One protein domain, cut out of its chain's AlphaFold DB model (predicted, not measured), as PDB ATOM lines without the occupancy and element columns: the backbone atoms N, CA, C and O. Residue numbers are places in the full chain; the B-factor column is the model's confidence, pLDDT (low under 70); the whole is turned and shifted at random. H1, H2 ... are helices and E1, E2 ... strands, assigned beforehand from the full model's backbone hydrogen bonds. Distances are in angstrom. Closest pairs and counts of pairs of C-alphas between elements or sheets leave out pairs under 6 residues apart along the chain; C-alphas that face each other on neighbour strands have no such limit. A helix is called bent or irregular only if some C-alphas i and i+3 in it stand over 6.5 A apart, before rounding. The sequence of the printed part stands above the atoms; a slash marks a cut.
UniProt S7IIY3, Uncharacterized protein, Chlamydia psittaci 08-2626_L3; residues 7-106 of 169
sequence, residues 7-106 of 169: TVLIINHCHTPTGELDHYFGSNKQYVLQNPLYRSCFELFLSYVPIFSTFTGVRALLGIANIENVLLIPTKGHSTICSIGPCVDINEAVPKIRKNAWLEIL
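What this domain is: This is residues 7 to 106 of the 169 residues of an uncharacterized protein of Chlamydia psittaci 08-2626_L3 (UniProt S7IIY3). A long helical hairpin, H2 and H3 side by side, makes the body and its long axis, with two small two-strand ribbons at one end and the short helix H1 near the other. The ribbon of E1 and E4 lies along one side of the later part of H2, while that of E2 and E3 lies across the end of the body where H2 ends. The printed part has 100 residues, with four named strands followed by three named helices in the order E1, E2, E3, E4, H1, H2, H3; both two-strand sheets are antiparallel, and the class is mixed, helices and strands. It is only just compact, close to loose, with a radius of gyration of the C-alphas of 15.0 A, and elongated, spanning 46 by 26 by 19 A.

Where its parts are: Find C-alpha 8 at (29.873, 13.176, -5.604), where E1, residues 8 to 11, begins and runs 9.5 A. After one residue come E2, residues 13 to 15, 7.1 A long, then E3, residues 21 to 24, 8.2 A, and E4, residues 31 to 34, 9.9 A. H1, residues 41 to 46, is 8.8 A long. At C-alpha 50, (10.710, 29.883, 10.784), H2 starts and runs 37.4 A to residue 75; it is only just irregular, with C-alphas 51 and 54 6.7 A apart. H3, residues 87 to 105, runs 26.1 A to C-alpha 105 at (10.466, 29.676, 1.999); it too is only just irregular, with C-alphas 92 and 95 6.6 A apart, and has a kink of 29 degrees near residue 94.

How they stand to each other: Look first at the helical hairpin: H2 and H3 touch at a shallow tilt of 28 degrees, opposite ways, closest at the C-alphas of Gly 57 and Ala 101, 3.9 A. H1 touches H2 by residues 52 to 56 of H2 alone, at a steep tilt of 57 degrees, the closest C-alphas being Leu 46 and Phe 52, 5.5 A. E4 and H2 are near each other. Antiparallel E1 and E4 have N 9 and O 33 within hydrogen-bond range at 2.8 A. E1 runs on into E2 at 53 degrees. The hairpin E2 and E3 has N 14 and O 23 at 2.9 A, and the closest C-alphas of E2 and H2, Cys 14 and Thr 75, are 4.3 A apart. H3 is apart from the four strands and from H1. In H1 every O i to N i+4 pair is within hydrogen-bond range; in H2 it is 19 of 22 and in H3 13 of 15.

The domain as a whole: Look at Gly 26 and Ile 51 for the two C-alphas farthest apart, 46.5 A. The printed part, residues 7 to 106, has no cut, and the link H2 to H3, 11 residues, is long. The mean pLDDT of the printed part is 78.3; look for values under 70 at residues 7 to 9, 26 to 32 and 72 to 78.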
ATOM      1  N   THR A   7      27.830  12.729  -1.232       63.53
ATOM      2  CA  THR A   7      28.263  11.972  -2.400       63.53
ATOM      3  C   THR A   7      28.597  12.916  -3.537       63.53
ATOM      4  O   THR A   7      27.962  13.954  -3.721       63.53
ATOM      5  N   VAL A   8      29.586  12.534  -4.329       66.69
ATOM      6  CA  VAL A   8      29.873  13.176  -5.604       66.69
ATOM      7  C   VAL A   8      28.883  12.653  -6.640       66.69
ATOM      8  O   VAL A   8      28.769  11.446  -6.816       66.69
ATOM      9  N   LEU A   9      28.183  13.550  -7.330       69.31
ATOM     10  CA  LEU A   9      27.394  13.235  -8.518       69.31
ATOM     11  C   LEU A   9      28.348  12.982  -9.687       69.31
ATOM     12  O   LEU A   9      29.019  13.909 -10.132       69.31
ATOM     13  N   ILE A  10      28.414  11.732 -10.153       70.94
ATOM     14  CA  ILE A  10      29.181  11.342 -11.339       70.94
ATOM     15  C   ILE A  10      28.211  11.214 -12.506       70.94
ATOM     16  O   ILE A  10      27.307  10.379 -12.475       70.94
ATOM     17  N   ILE A  11      28.404  12.035 -13.533       73.56
ATOM     18  CA  ILE A  11      27.598  12.004 -14.753       73.56
ATOM     19  C   ILE A  11      28.471  11.489 -15.894       73.56
ATOM     20  O   ILE A  11      29.511  12.074 -16.208       73.56
ATOM     21  N   ASN A  12      28.051  10.376 -16.491       76.12
ATOM     22  CA  ASN A  12      28.817   9.626 -17.486       76.12
ATOM     23  C   ASN A  12      27.987   9.240 -18.724       76.12
ATOM     24  O   ASN A  12      28.394   8.352 -19.465       76.12
ATOM     25  N   HIS A  13      26.838   9.871 -18.958       78.62
ATOM     26  CA  HIS A  13      26.008   9.603 -20.131       78.62
ATOM     27  C   HIS A  13      25.291  10.862 -20.622       78.62
ATOM     28  O   HIS A  13      25.222  11.863 -19.908       78.62
ATOM     29  N   CYS A  14      24.773  10.814 -21.846       81.19
ATOM     30  CA  CYS A  14      24.054  11.914 -22.480       81.19
ATOM     31  C   CYS A  14      22.785  11.421 -23.172       81.19
ATOM     32  O   CYS A  14      22.686  10.245 -23.532       81.19
ATOM     33  N   HIS A  15      21.848  12.343 -23.384       81.81
ATOM     34  CA  HIS A  15      20.551  12.041 -23.971       81.81
ATOM     35  C   HIS A  15      20.347  12.712 -25.328       81.81
ATOM     36  O   HIS A  15      20.883  13.788 -25.616       81.81
ATOM     37  N   THR A  16      19.507  12.088 -26.147       79.00
ATOM     38  CA  THR A  16      18.924  12.706 -27.337       79.00
ATOM     39  C   THR A  16      17.929  13.808 -26.930       79.00
ATOM     40  O   THR A  16      17.491  13.859 -25.777       79.00
ATOM     41  N   PRO A  17      17.492  14.682 -27.859       74.38
ATOM     42  CA  PRO A  17      16.439  15.666 -27.580       74.38
ATOM     43  C   PRO A  17      15.103  15.047 -27.135       74.38
ATOM     44  O   PRO A  17      14.304  15.721 -26.494       74.38
ATOM     45  N   THR A  18      14.857  13.774 -27.465       74.50
ATOM     46  CA  THR A  18      13.677  13.009 -27.028       74.50
ATOM     47  C   THR A  18      13.852  12.378 -25.643       74.50
ATOM     48  O   THR A  18      12.909  11.802 -25.110       74.50
ATOM     49  N   GLY A  19      15.035  12.515 -25.033       72.12
ATOM     50  CA  GLY A  19      15.355  11.997 -23.705       72.12
ATOM     51  C   GLY A  19      15.859  10.553 -23.696       72.12
ATOM     52  O   GLY A  19      16.099  10.008 -22.617       72.12
ATOM     53  N   GLU A  20      16.025   9.918 -24.853       79.62
ATOM     54  CA  GLU A  20      16.597   8.574 -24.934       79.62
ATOM     55  C   GLU A  20      18.104   8.614 -24.689       79.62
ATOM     56  O   GLU A  20      18.765   9.631 -24.904       79.62
ATOM     57  N   LEU A  21      18.653   7.502 -24.214       80.56
ATOM     58  CA  LEU A  21      20.089   7.366 -24.024       80.56
ATOM     59  C   LEU A  21      20.801   7.411 -25.383       80.56
ATOM     60  O   LEU A  21      20.552   6.563 -26.232       80.56
ATOM     61  N   ASP A  22      21.702   8.374 -25.559       80.88
ATOM     62  CA  ASP A  22      22.473   8.551 -26.795       80.88
ATOM     63  C   ASP A  22      23.842   7.865 -26.679       80.88
ATOM     64  O   ASP A  22      24.155   6.916 -27.396       80.88
ATOM     65  N   HIS A  23      24.650   8.283 -25.699       78.38
ATOM     66  CA  HIS A  23      25.978   7.708 -25.488       78.38
ATOM     67  C   HIS A  23      26.406   7.726 -24.021       78.38
ATOM     68  O   HIS A  23      25.969   8.567 -23.230       78.38
ATOM     69  N   TYR A  24      27.322   6.817 -23.683       78.56
ATOM     70  CA  TYR A  24      28.104   6.883 -22.454       78.56
ATOM     71  C   TYR A  24      29.436   7.581 -22.724       78.56
ATOM     72  O   TYR A  24      30.130   7.288 -23.700       78.56
ATOM     73  N   PHE A  25      29.828   8.477 -21.827       71.94
ATOM     74  CA  PHE A  25      31.176   9.014 -21.791       71.94
ATOM     75  C   PHE A  25      32.140   7.904 -21.342       71.94
ATOM     76  O   PHE A  25      31.958   7.292 -20.290       71.94
ATOM     77  N   GLY A  26      33.180   7.643 -22.141       60.59
ATOM     78  CA  GLY A  26      34.269   6.741 -21.756       60.59
ATOM     79  C   GLY A  26      34.982   7.202 -20.476       60.59
ATOM     80  O   GLY A  26      34.841   8.351 -20.053       60.59
ATOM     81  N   SER A  27      35.782   6.311 -19.881       56.34
ATOM     82  CA  SER A  27      36.388   6.410 -18.536       56.34
ATOM     83  C   SER A  27      37.056   7.745 -18.158       56.34
ATOM     84  O   SER A  27      37.166   8.031 -16.972       56.34
ATOM     85  N   ASN A  28      37.442   8.583 -19.127       52.16
ATOM     86  CA  ASN A  28      38.172   9.839 -18.915       52.16
ATOM     87  C   ASN A  28      37.319  11.127 -18.968       52.16
ATOM     88  O   ASN A  28      37.875  12.214 -18.828       52.16
ATOM     89  N   LYS A  29      35.995  11.054 -19.176       56.00
ATOM     90  CA  LYS A  29      35.097  12.233 -19.185       56.00
ATOM     91  C   LYS A  29      33.966  12.088 -18.167       56.00
ATOM     92  O   LYS A  29      32.789  12.089 -18.515       56.00
ATOM     93  N   GLN A  30      34.332  11.927 -16.899       63.09
ATOM     94  CA  GLN A  30      33.375  11.935 -15.796       63.09
ATOM     95  C   GLN A  30      33.202  13.363 -15.279       63.09
ATOM     96  O   GLN A  30      34.169  13.986 -14.839       63.09
ATOM     97  N   TYR A  31      31.974  13.877 -15.303       66.94
ATOM     98  CA  TYR A  31      31.664  15.130 -14.621       66.94
ATOM     99  C   TYR A  31      31.395  14.830 -13.152       66.94
ATOM    100  O   TYR A  31      30.447  14.120 -12.822       66.94
ATOM    101  N   VAL A  32      32.267  15.356 -12.297       68.44
ATOM    102  CA  VAL A  32      32.234  15.223 -10.840       68.44
ATOM    103  C   VAL A  32      31.641  16.506 -10.276       68.44
ATOM    104  O   VAL A  32      32.280  17.556 -10.301       68.44
ATOM    105  N   LEU A  33      30.415  16.429  -9.763       70.38
ATOM    106  CA  LEU A  33      29.754  17.538  -9.083       70.38
ATOM    107  C   LEU A  33      29.633  17.219  -7.593       70.38
ATOM    108  O   LEU A  33      29.022  16.222  -7.204       70.38
ATOM    109  N   GLN A  34      30.184  18.077  -6.736       73.38
ATOM    110  CA  GLN A  34      29.884  18.003  -5.309       73.38
ATOM    111  C   GLN A  34      28.400  18.296  -5.121       73.38
ATOM    112  O   GLN A  34      27.939  19.360  -5.520       73.38
ATOM    113  N   ASN A  35      27.663  17.349  -4.542       75.50
ATOM    114  CA  ASN A  35      26.214  17.409  -4.426       75.50
ATOM    115  C   ASN A  35      25.731  18.711  -3.745       75.50
ATOM    116  O   ASN A  35      25.805  18.820  -2.518       75.50
ATOM    117  N   PRO A  36      25.183  19.682  -4.501       73.00
ATOM    118  CA  PRO A  36      24.755  20.960  -3.938       73.00
ATOM    119  C   PRO A  36      23.430  20.846  -3.168       73.00
ATOM    120  O   PRO A  36      23.013  21.803  -2.517       73.00
ATOM    121  N   LEU A  37      22.767  19.684  -3.221       79.56
ATOM    122  CA  LEU A  37      21.563  19.375  -2.446       79.56
ATOM    123  C   LEU A  37      21.880  18.736  -1.097       79.56
ATOM    124  O   LEU A  37      20.966  18.545  -0.289       79.56
ATOM    125  N   TYR A  38      23.153  18.429  -0.832       82.81
ATOM    126  CA  TYR A  38      23.571  17.971   0.479       82.81
ATOM    127  C   TYR A  38      23.183  19.004   1.547       82.81
ATOM    128  O   TYR A  38      23.325  20.226   1.379       82.81
ATOM    129  N   ARG A  39      22.657  18.483   2.656       80.75
ATOM    130  CA  ARG A  39      22.307  19.265   3.834       80.75
ATOM    131  C   ARG A  39      22.942  18.646   5.060       80.75
ATOM    132  O   ARG A  39      22.777  17.451   5.305       80.75
ATOM    133  N   SER A  40      23.625  19.465   5.850       85.31
ATOM    134  CA  SER A  40      24.116  19.020   7.152       85.31
ATOM    135  C   SER A  40      22.951  18.834   8.133       85.31
ATOM    136  O   SER A  40      21.864  19.391   7.952       85.31
ATOM    137  N   CYS A  41      23.170  18.083   9.215       85.69
ATOM    138  CA  CYS A  41      22.172  17.937  10.282       85.69
ATOM    139  C   CYS A  41      21.745  19.295  10.862       85.69
ATOM    140  O   CYS A  41      20.576  19.494  11.183       85.69
ATOM    141  N   PHE A  42      22.683  20.240  10.947       87.69
ATOM    142  CA  PHE A  42      22.414  21.590  11.425       87.69
ATOM    143  C   PHE A  42      21.495  22.364  10.470       87.69
ATOM    144  O   PHE A  42      20.503  22.944  10.901       87.69
ATOM    145  N   GLU A  43      21.748  22.307   9.163       85.56
ATOM    146  CA  GLU A  43      20.862  22.927   8.171       85.56
ATOM    147  C   GLU A  43      19.473  22.281   8.142       85.56
ATOM    148  O   GLU A  43      18.470  22.969   7.951       85.56
ATOM    149  N   LEU A  44      19.395  20.964   8.356       87.44
ATOM    150  CA  LEU A  44      18.114  20.274   8.494       87.44
ATOM    151  C   LEU A  44      17.337  20.797   9.699       87.44
ATOM    152  O   LEU A  44      16.154  21.091   9.546       87.44
ATOM    153  N   PHE A  45      17.979  20.978  10.853       87.44
ATOM    154  CA  PHE A  45      17.345  21.587  12.023       87.44
ATOM    155  C   PHE A  45      16.855  23.014  11.728       87.44
ATOM    156  O   PHE A  45      15.682  23.320  11.943       87.44
ATOM    157  N   LEU A  46      17.716  23.858  11.149       87.69
ATOM    158  CA  LEU A  46      17.369  25.237  10.793       87.69
ATOM    159  C   LEU A  46      16.192  25.325   9.816       87.69
ATOM    160  O   LEU A  46      15.408  26.269   9.892       87.69
ATOM    161  N   SER A  47      16.008  24.316   8.960       89.00
ATOM    162  CA  SER A  47      14.886  24.270   8.018       89.00
ATOM    163  C   SER A  47      13.500  24.159   8.670       89.00
ATOM    164  O   SER A  47      12.490  24.359   8.000       89.00
ATOM    165  N   TYR A  48      13.429  23.844   9.967       86.19
ATOM    166  CA  TYR A  48      12.179  23.825  10.732       86.19
ATOM    167  C   TYR A  48      11.962  25.093  11.566       86.19
ATOM    168  O   TYR A  48      10.855  25.305  12.059       86.19
ATOM    169  N   VAL A  49      12.985  25.940  11.719       86.12
ATOM    170  CA  VAL A  49      12.911  27.182  12.496       86.12
ATOM    171  C   VAL A  49      12.468  28.315  11.566       86.12
ATOM    172  O   VAL A  49      13.231  28.647  10.663       86.12
ATOM    173  N   PRO A  50      11.297  28.954  11.761       75.62
ATOM    174  CA  PRO A  50      10.710  29.883  10.784       75.62
ATOM    175  C   PRO A  50      11.656  30.972  10.253       75.62
ATOM    176  O   PRO A  50      11.643  31.264   9.064       75.62
ATOM    177  N   ILE A  51      12.522  31.518  11.112       79.50
ATOM    178  CA  ILE A  51      13.468  32.591  10.762       79.50
ATOM    179  C   ILE A  51      14.567  32.098   9.803       79.50
ATOM    180  O   ILE A  51      14.930  32.792   8.857       79.50
ATOM    181  N   PHE A  52      15.094  30.892  10.024       86.31
ATOM    182  CA  PHE A  52      16.195  30.328   9.228       86.31
ATOM    183  C   PHE A  52      15.706  29.435   8.082       86.31
ATOM    184  O   PHE A  52      16.418  29.219   7.098       86.31
ATOM    185  N   SER A  53      14.467  28.968   8.192       86.88
ATOM    186  CA  SER A  53      13.749  28.144   7.230       86.88
ATOM    187  C   SER A  53      13.821  28.748   5.831       86.88
ATOM    188  O   SER A  53      14.297  28.087   4.906       86.88
ATOM    189  N   THR A  54      13.487  30.030   5.675       87.31
ATOM    190  CA  THR A  54      13.486  30.688   4.362       87.31
ATOM    191  C   THR A  54      14.856  30.656   3.686       87.31
ATOM    192  O   THR A  54      14.941  30.324   2.503       87.31
ATOM    193  N   PHE A  55      15.940  30.901   4.430       88.25
ATOM    194  CA  PHE A  55      17.301  30.840   3.892       88.25
ATOM    195  C   PHE A  55      17.663  29.429   3.413       88.25
ATOM    196  O   PHE A  55      18.180  29.254   2.306       88.25
ATOM    197  N   THR A  56      17.330  28.401   4.202       89.06
ATOM    198  CA  THR A  56      17.576  27.003   3.807       89.06
ATOM    199  C   THR A  56      16.773  26.590   2.567       89.06
ATOM    200  O   THR A  56      17.291  25.852   1.719       89.06
ATOM    201  N   GLY A  57      15.557  27.125   2.413       87.25
ATOM    202  CA  GLY A  57      14.703  26.902   1.249       87.25
ATOM    203  C   GLY A  57      15.259  27.549  -0.017       87.25
ATOM    204  O   GLY A  57      15.419  26.870  -1.033       87.25
ATOM    205  N   VAL A  58      15.653  28.826   0.053       88.50
ATOM    206  CA  VAL A  58      16.294  29.535  -1.072       88.50
ATOM    207  C   VAL A  58      17.581  28.827  -1.498       88.50
ATOM    208  O   VAL A  58      17.768  28.564  -2.687       88.50
ATOM    209  N   ARG A  59      18.435  28.433  -0.544       90.19
ATOM    210  CA  ARG A  59      19.671  27.687  -0.832       90.19
ATOM    211  C   ARG A  59      19.395  26.379  -1.574       90.19
ATOM    212  O   ARG A  59      20.122  26.053  -2.508       90.19
ATOM    213  N   ALA A  60      18.346  25.639  -1.206       87.56
ATOM    214  CA  ALA A  60      17.984  24.425  -1.936       87.56
ATOM    215  C   ALA A  60      17.491  24.700  -3.354       87.56
ATOM    216  O   ALA A  60      17.878  23.965  -4.258       87.56
ATOM    217  N   LEU A  61      16.671  25.734  -3.573       89.44
ATOM    218  CA  LEU A  61      16.248  26.087  -4.932       89.44
ATOM    219  C   LEU A  61      17.445  26.489  -5.803       89.44
ATOM    220  O   LEU A  61      17.539  26.033  -6.941       89.44
ATOM    221  N   LEU A  62      18.391  27.258  -5.254       88.94
ATOM    222  CA  LEU A  62      19.645  27.591  -5.937       88.94
ATOM    223  C   LEU A  62      20.496  26.346  -6.219       88.94
ATOM    224  O   LEU A  62      21.048  26.215  -7.307       88.94
ATOM    225  N   GLY A  63      20.563  25.401  -5.277       85.75
ATOM    226  CA  GLY A  63      21.241  24.119  -5.473       85.75
ATOM    227  C   GLY A  63      20.620  23.284  -6.596       85.75
ATOM    228  O   GLY A  63      21.353  22.711  -7.400       85.75
ATOM    229  N   ILE A  64      19.285  23.261  -6.700       85.56
ATOM    230  CA  ILE A  64      18.569  22.604  -7.805       85.56
ATOM    231  C   ILE A  64      18.905  23.286  -9.134       85.56
ATOM    232  O   ILE A  64      19.268  22.595 -10.081       85.56
ATOM    233  N   ALA A  65      18.845  24.618  -9.197       84.31
ATOM    234  CA  ALA A  65      19.184  25.362 -10.409       84.31
ATOM    235  C   ALA A  65      20.644  25.128 -10.836       84.31
ATOM    236  O   ALA A  65      20.936  25.001 -12.021       84.31
ATOM    237  N   ASN A  66      21.567  25.013  -9.875       82.88
ATOM    238  CA  ASN A  66      22.961  24.684 -10.160       82.88
ATOM    239  C   ASN A  66      23.103  23.270 -10.745       82.88
ATOM    240  O   ASN A  66      23.806  23.089 -11.731       82.88
ATOM    241  N   ILE A  67      22.397  22.276 -10.194       79.56
ATOM    242  CA  ILE A  67      22.349  20.920 -10.765       79.56
ATOM    243  C   ILE A  67      21.790  20.944 -12.180       79.56
ATOM    244  O   ILE A  67      22.382  20.337 -13.067       79.56
ATOM    245  N   GLU A  68      20.675  21.639 -12.396       78.25
ATOM    246  CA  GLU A  68      20.060  21.765 -13.715       78.25
ATOM    247  C   GLU A  68      21.059  22.380 -14.697       78.25
ATOM    248  O   GLU A  68      21.330  21.762 -15.716       78.25
ATOM    249  N   ASN A  69      21.708  23.496 -14.364       75.12
ATOM    250  CA  ASN A  69      22.716  24.117 -15.229       75.12
ATOM    251  C   ASN A  69      23.920  23.197 -15.498       75.12
ATOM    252  O   ASN A  69      24.327  23.032 -16.648       75.12
ATOM    253  N   VAL A  70      24.471  22.559 -14.462       70.12
ATOM    254  CA  VAL A  70      25.640  21.671 -14.585       70.12
ATOM    255  C   VAL A  70      25.312  20.373 -15.326       70.12
ATOM    256  O   VAL A  70      26.201  19.807 -15.947       70.12
ATOM    257  N   LEU A  71      24.067  19.891 -15.306       70.50
ATOM    258  CA  LEU A  71      23.625  18.747 -16.114       70.50
ATOM    259  C   LEU A  71      23.246  19.157 -17.538       70.50
ATOM    260  O   LEU A  71      23.548  18.448 -18.493       70.50
ATOM    261  N   LEU A  72      22.577  20.296 -17.705       64.88
ATOM    262  CA  LEU A  72      22.089  20.762 -19.003       64.88
ATOM    263  C   LEU A  72      23.242  21.030 -19.972       64.88
ATOM    264  O   LEU A  72      23.139  20.667 -21.142       64.88
ATOM    265  N   ILE A  73      24.342  21.609 -19.482       60.38
ATOM    266  CA  ILE A  73      25.483  21.997 -20.321       60.38
ATOM    267  C   ILE A  73      26.213  20.774 -20.925       60.38
ATOM    268  O   ILE A  73      26.467  20.791 -22.129       60.38
ATOM    269  N   PRO A  74      26.527  19.693 -20.178       56.41
ATOM    270  CA  PRO A  74      27.291  18.566 -20.711       56.41
ATOM    271  C   PRO A  74      26.444  17.425 -21.280       56.41
ATOM    272  O   PRO A  74      26.923  16.717 -22.164       56.41
ATOM    273  N   THR A  75      25.214  17.204 -20.791       61.25
ATOM    274  CA  THR A  75      24.407  16.024 -21.173       61.25
ATOM    275  C   THR A  75      23.214  16.330 -22.068       61.25
ATOM    276  O   THR A  75      22.436  15.417 -22.344       61.25
ATOM    277  N   LYS A  76      23.053  17.595 -22.496       64.25
ATOM    278  CA  LYS A  76      21.819  18.140 -23.104       64.25
ATOM    279  C   LYS A  76      20.582  17.997 -22.200       64.25
ATOM    280  O   LYS A  76      19.454  18.069 -22.673       64.25
ATOM    281  N   GLY A  77      20.799  17.828 -20.893       62.38
ATOM    282  CA  GLY A  77      19.756  17.663 -19.884       62.38
ATOM    283  C   GLY A  77      19.701  16.273 -19.258       62.38
ATOM    284  O   GLY A  77      20.275  15.299 -19.755       62.38
ATOM    285  N   HIS A  78      19.021  16.202 -18.115       67.56
ATOM    286  CA  HIS A  78      18.608  14.943 -17.511       67.56
ATOM    287  C   HIS A  78      17.259  14.544 -18.110       67.56
ATOM    288  O   HIS A  78      16.390  15.389 -18.321       67.56
ATOM    289  N   SER A  79      17.094  13.261 -18.402       70.62
ATOM    290  CA  SER A  79      15.864  12.746 -18.984       70.62
ATOM    291  C   SER A  79      14.980  12.126 -17.908       70.62
ATOM    292  O   SER A  79      15.455  11.358 -17.069       70.62
ATOM    293  N   THR A  80      13.683  12.434 -17.943       73.06
ATOM    294  CA  THR A  80      12.668  11.831 -17.063       73.06
ATOM    295  C   THR A  80      12.386  10.367 -17.399       73.06
ATOM    296  O   THR A  80      11.862   9.646 -16.553       73.06
ATOM    297  N   ILE A  81      12.758   9.923 -18.604       77.62
ATOM    298  CA  ILE A  81      12.594   8.540 -19.078       77.62
ATOM    299  C   ILE A  81      13.868   7.698 -18.918       77.62
ATOM    300  O   ILE A  81      13.831   6.483 -19.099       77.62
ATOM    301  N   CYS A  82      14.996   8.315 -18.553       77.25
ATOM    302  CA  CYS A  82      16.252   7.605 -18.339       77.25
ATOM    303  C   CYS A  82      16.237   6.825 -17.015       77.25
ATOM    304  O   CYS A  82      15.997   7.381 -15.942       77.25
ATOM    305  N   SER A  83      16.545   5.529 -17.099       78.75
ATOM    306  CA  SER A  83      16.608   4.595 -15.969       78.75
ATOM    307  C   SER A  83      18.010   4.447 -15.361       78.75
ATOM    308  O   SER A  83      18.214   3.636 -14.457       78.75
ATOM    309  N   ILE A  84      18.987   5.230 -15.827       76.75
ATOM    310  CA  ILE A  84      20.393   5.133 -15.422       76.75
ATOM    311  C   ILE A  84      20.707   6.183 -14.347       76.75
ATOM    312  O   ILE A  84      20.215   7.312 -14.373       76.75
ATOM    313  N   GLY A  85      21.536   5.816 -13.370       70.12
ATOM    314  CA  GLY A  85      22.044   6.769 -12.380       70.12
ATOM    315  C   GLY A  85      23.013   7.778 -13.019       70.12
ATOM    316  O   GLY A  85      23.815   7.382 -13.862       70.12
ATOM    317  N   PRO A  86      22.984   9.072 -12.643       75.31
ATOM    318  CA  PRO A  86      22.229   9.670 -11.540       75.31
ATOM    319  C   PRO A  86      20.833  10.207 -11.921       75.31
ATOM    320  O   PRO A  86      20.173  10.790 -11.066       75.31
ATOM    321  N   CYS A  87      20.354  10.035 -13.162       77.12
ATOM    322  CA  CYS A  87      19.074  10.604 -13.613       77.12
ATOM    323  C   CYS A  87      17.880  10.115 -12.797       77.12
ATOM    324  O   CYS A  87      17.061  10.931 -12.387       77.12
ATOM    325  N   VAL A  88      17.817   8.819 -12.485       78.81
ATOM    326  CA  VAL A  88      16.761   8.265 -11.619       78.81
ATOM    327  C   VAL A  88      16.765   8.933 -10.248       78.81
ATOM    328  O   VAL A  88      15.727   9.399  -9.782       78.81
ATOM    329  N   ASP A  89      17.944   9.036  -9.633       77.81
ATOM    330  CA  ASP A  89      18.092   9.644  -8.316       77.81
ATOM    331  C   ASP A  89      17.659  11.132  -8.360       77.81
ATOM    332  O   ASP A  89      16.979  11.607  -7.446       77.81
ATOM    333  N   ILE A  90      17.999  11.868  -9.431       78.62
ATOM    334  CA  ILE A  90      17.644  13.290  -9.627       78.62
ATOM    335  C   ILE A  90      16.130  13.438  -9.792       78.62
ATOM    336  O   ILE A  90      15.510  14.240  -9.089       78.62
ATOM    337  N   ASN A  91      15.536  12.640 -10.678       80.56
ATOM    338  CA  ASN A  91      14.104  12.656 -10.973       80.56
ATOM    339  C   ASN A  91      13.267  12.336  -9.732       80.56
ATOM    340  O   ASN A  91      12.189  12.901  -9.548       80.56
ATOM    341  N   GLU A  92      13.762  11.467  -8.850       82.56
ATOM    342  CA  GLU A  92      13.065  11.133  -7.613       82.56
ATOM    343  C   GLU A  92      13.264  12.196  -6.515       82.56
ATOM    344  O   GLU A  92      12.322  12.544  -5.790       82.56
ATOM    345  N   ALA A  93      14.487  12.710  -6.359       82.06
ATOM    346  CA  ALA A  93      14.851  13.579  -5.241       82.06
ATOM    347  C   ALA A  93      14.474  15.050  -5.465       82.06
ATOM    348  O   ALA A  93      13.952  15.691  -4.547       82.06
ATOM    349  N   VAL A  94      14.699  15.599  -6.665       84.62
ATOM    350  CA  VAL A  94      14.504  17.032  -6.957       84.62
ATOM    351  C   VAL A  94      13.068  17.497  -6.692       84.62
ATOM    352  O   VAL A  94      12.916  18.512  -6.006       84.62
ATOM    353  N   PRO A  95      11.999  16.787  -7.112       86.19
ATOM    354  CA  PRO A  95      10.630  17.218  -6.826       86.19
ATOM    355  C   PRO A  95      10.332  17.278  -5.323       86.19
ATOM    356  O   PRO A  95       9.694  18.222  -4.845       86.19
ATOM    357  N   LYS A  96      10.835  16.300  -4.555       87.12
ATOM    358  CA  LYS A  96      10.673  16.251  -3.092       87.12
ATOM    359  C   LYS A  96      11.397  17.423  -2.427       87.12
ATOM    360  O   LYS A  96      10.818  18.098  -1.573       87.12
ATOM    361  N   ILE A  97      12.633  17.699  -2.841       85.56
ATOM    362  CA  ILE A  97      13.443  18.799  -2.299       85.56
ATOM    363  C   ILE A  97      12.839  20.151  -2.682       85.56
ATOM    364  O   ILE A  97      12.714  21.011  -1.817       85.56
ATOM    365  N   ARG A  98      12.372  20.322  -3.925       89.44
ATOM    366  CA  ARG A  98      11.692  21.539  -4.393       89.44
ATOM    367  C   ARG A  98      10.435  21.823  -3.575       89.44
ATOM    368  O   ARG A  98      10.246  22.948  -3.121       89.44
ATOM    369  N   LYS A  99       9.600  20.808  -3.331       89.69
ATOM    370  CA  LYS A  99       8.415  20.946  -2.471       89.69
ATOM    371  C   LYS A  99       8.796  21.381  -1.054       89.69
ATOM    372  O   LYS A  99       8.195  22.309  -0.521       89.69
ATOM    373  N   ASN A 100       9.796  20.739  -0.453       88.25
ATOM    374  CA  ASN A 100      10.258  21.095   0.890       88.25
ATOM    375  C   ASN A 100      10.850  22.507   0.940       88.25
ATOM    376  O   ASN A 100      10.569  23.237   1.883       88.25
ATOM    377  N   ALA A 101      11.599  22.912  -0.084       89.19
ATOM    378  CA  ALA A 101      12.159  24.251  -0.201       89.19
ATOM    379  C   ALA A 101      11.065  25.328  -0.266       89.19
ATOM    380  O   ALA A 101      11.194  26.365   0.374       89.19
ATOM    381  N   TRP A 102       9.949  25.073  -0.955       90.25
ATOM    382  CA  TRP A 102       8.796  25.980  -0.938       90.25
ATOM    383  C   TRP A 102       8.144  26.086   0.442       90.25
ATOM    384  O   TRP A 102       7.849  27.187   0.898       90.25
ATOM    385  N   LEU A 103       7.963  24.960   1.140       89.38
ATOM    386  CA  LEU A 103       7.461  24.969   2.519       89.38
ATOM    387  C   LEU A 103       8.407  25.724   3.465       89.38
ATOM    388  O   LEU A 103       7.951  26.362   4.412       89.38
ATOM    389  N   GLU A 104       9.711  25.640   3.206       89.88
ATOM    390  CA  GLU A 104      10.753  26.355   3.937       89.88
ATOM    391  C   GLU A 104      10.715  27.861   3.666       89.88
ATOM    392  O   GLU A 104      10.755  28.655   4.604       89.88
ATOM    393  N   ILE A 105      10.575  28.267   2.403       88.62
ATOM    394  CA  ILE A 105      10.466  29.676   1.999       88.62
ATOM    395  C   ILE A 105       9.256  30.336   2.647       88.62
ATOM    396  O   ILE A 105       9.378  31.423   3.204       88.62
ATOM    397  N   LEU A 106       8.120  29.640   2.637       86.69
ATOM    398  CA  LEU A 106       6.885  30.090   3.274       86.69
ATOM    399  C   LEU A 106       6.941  30.030   4.811       86.69
ATOM    400  O   LEU A 106       5.992  30.447   5.465       86.69
TER     401      LEU A 106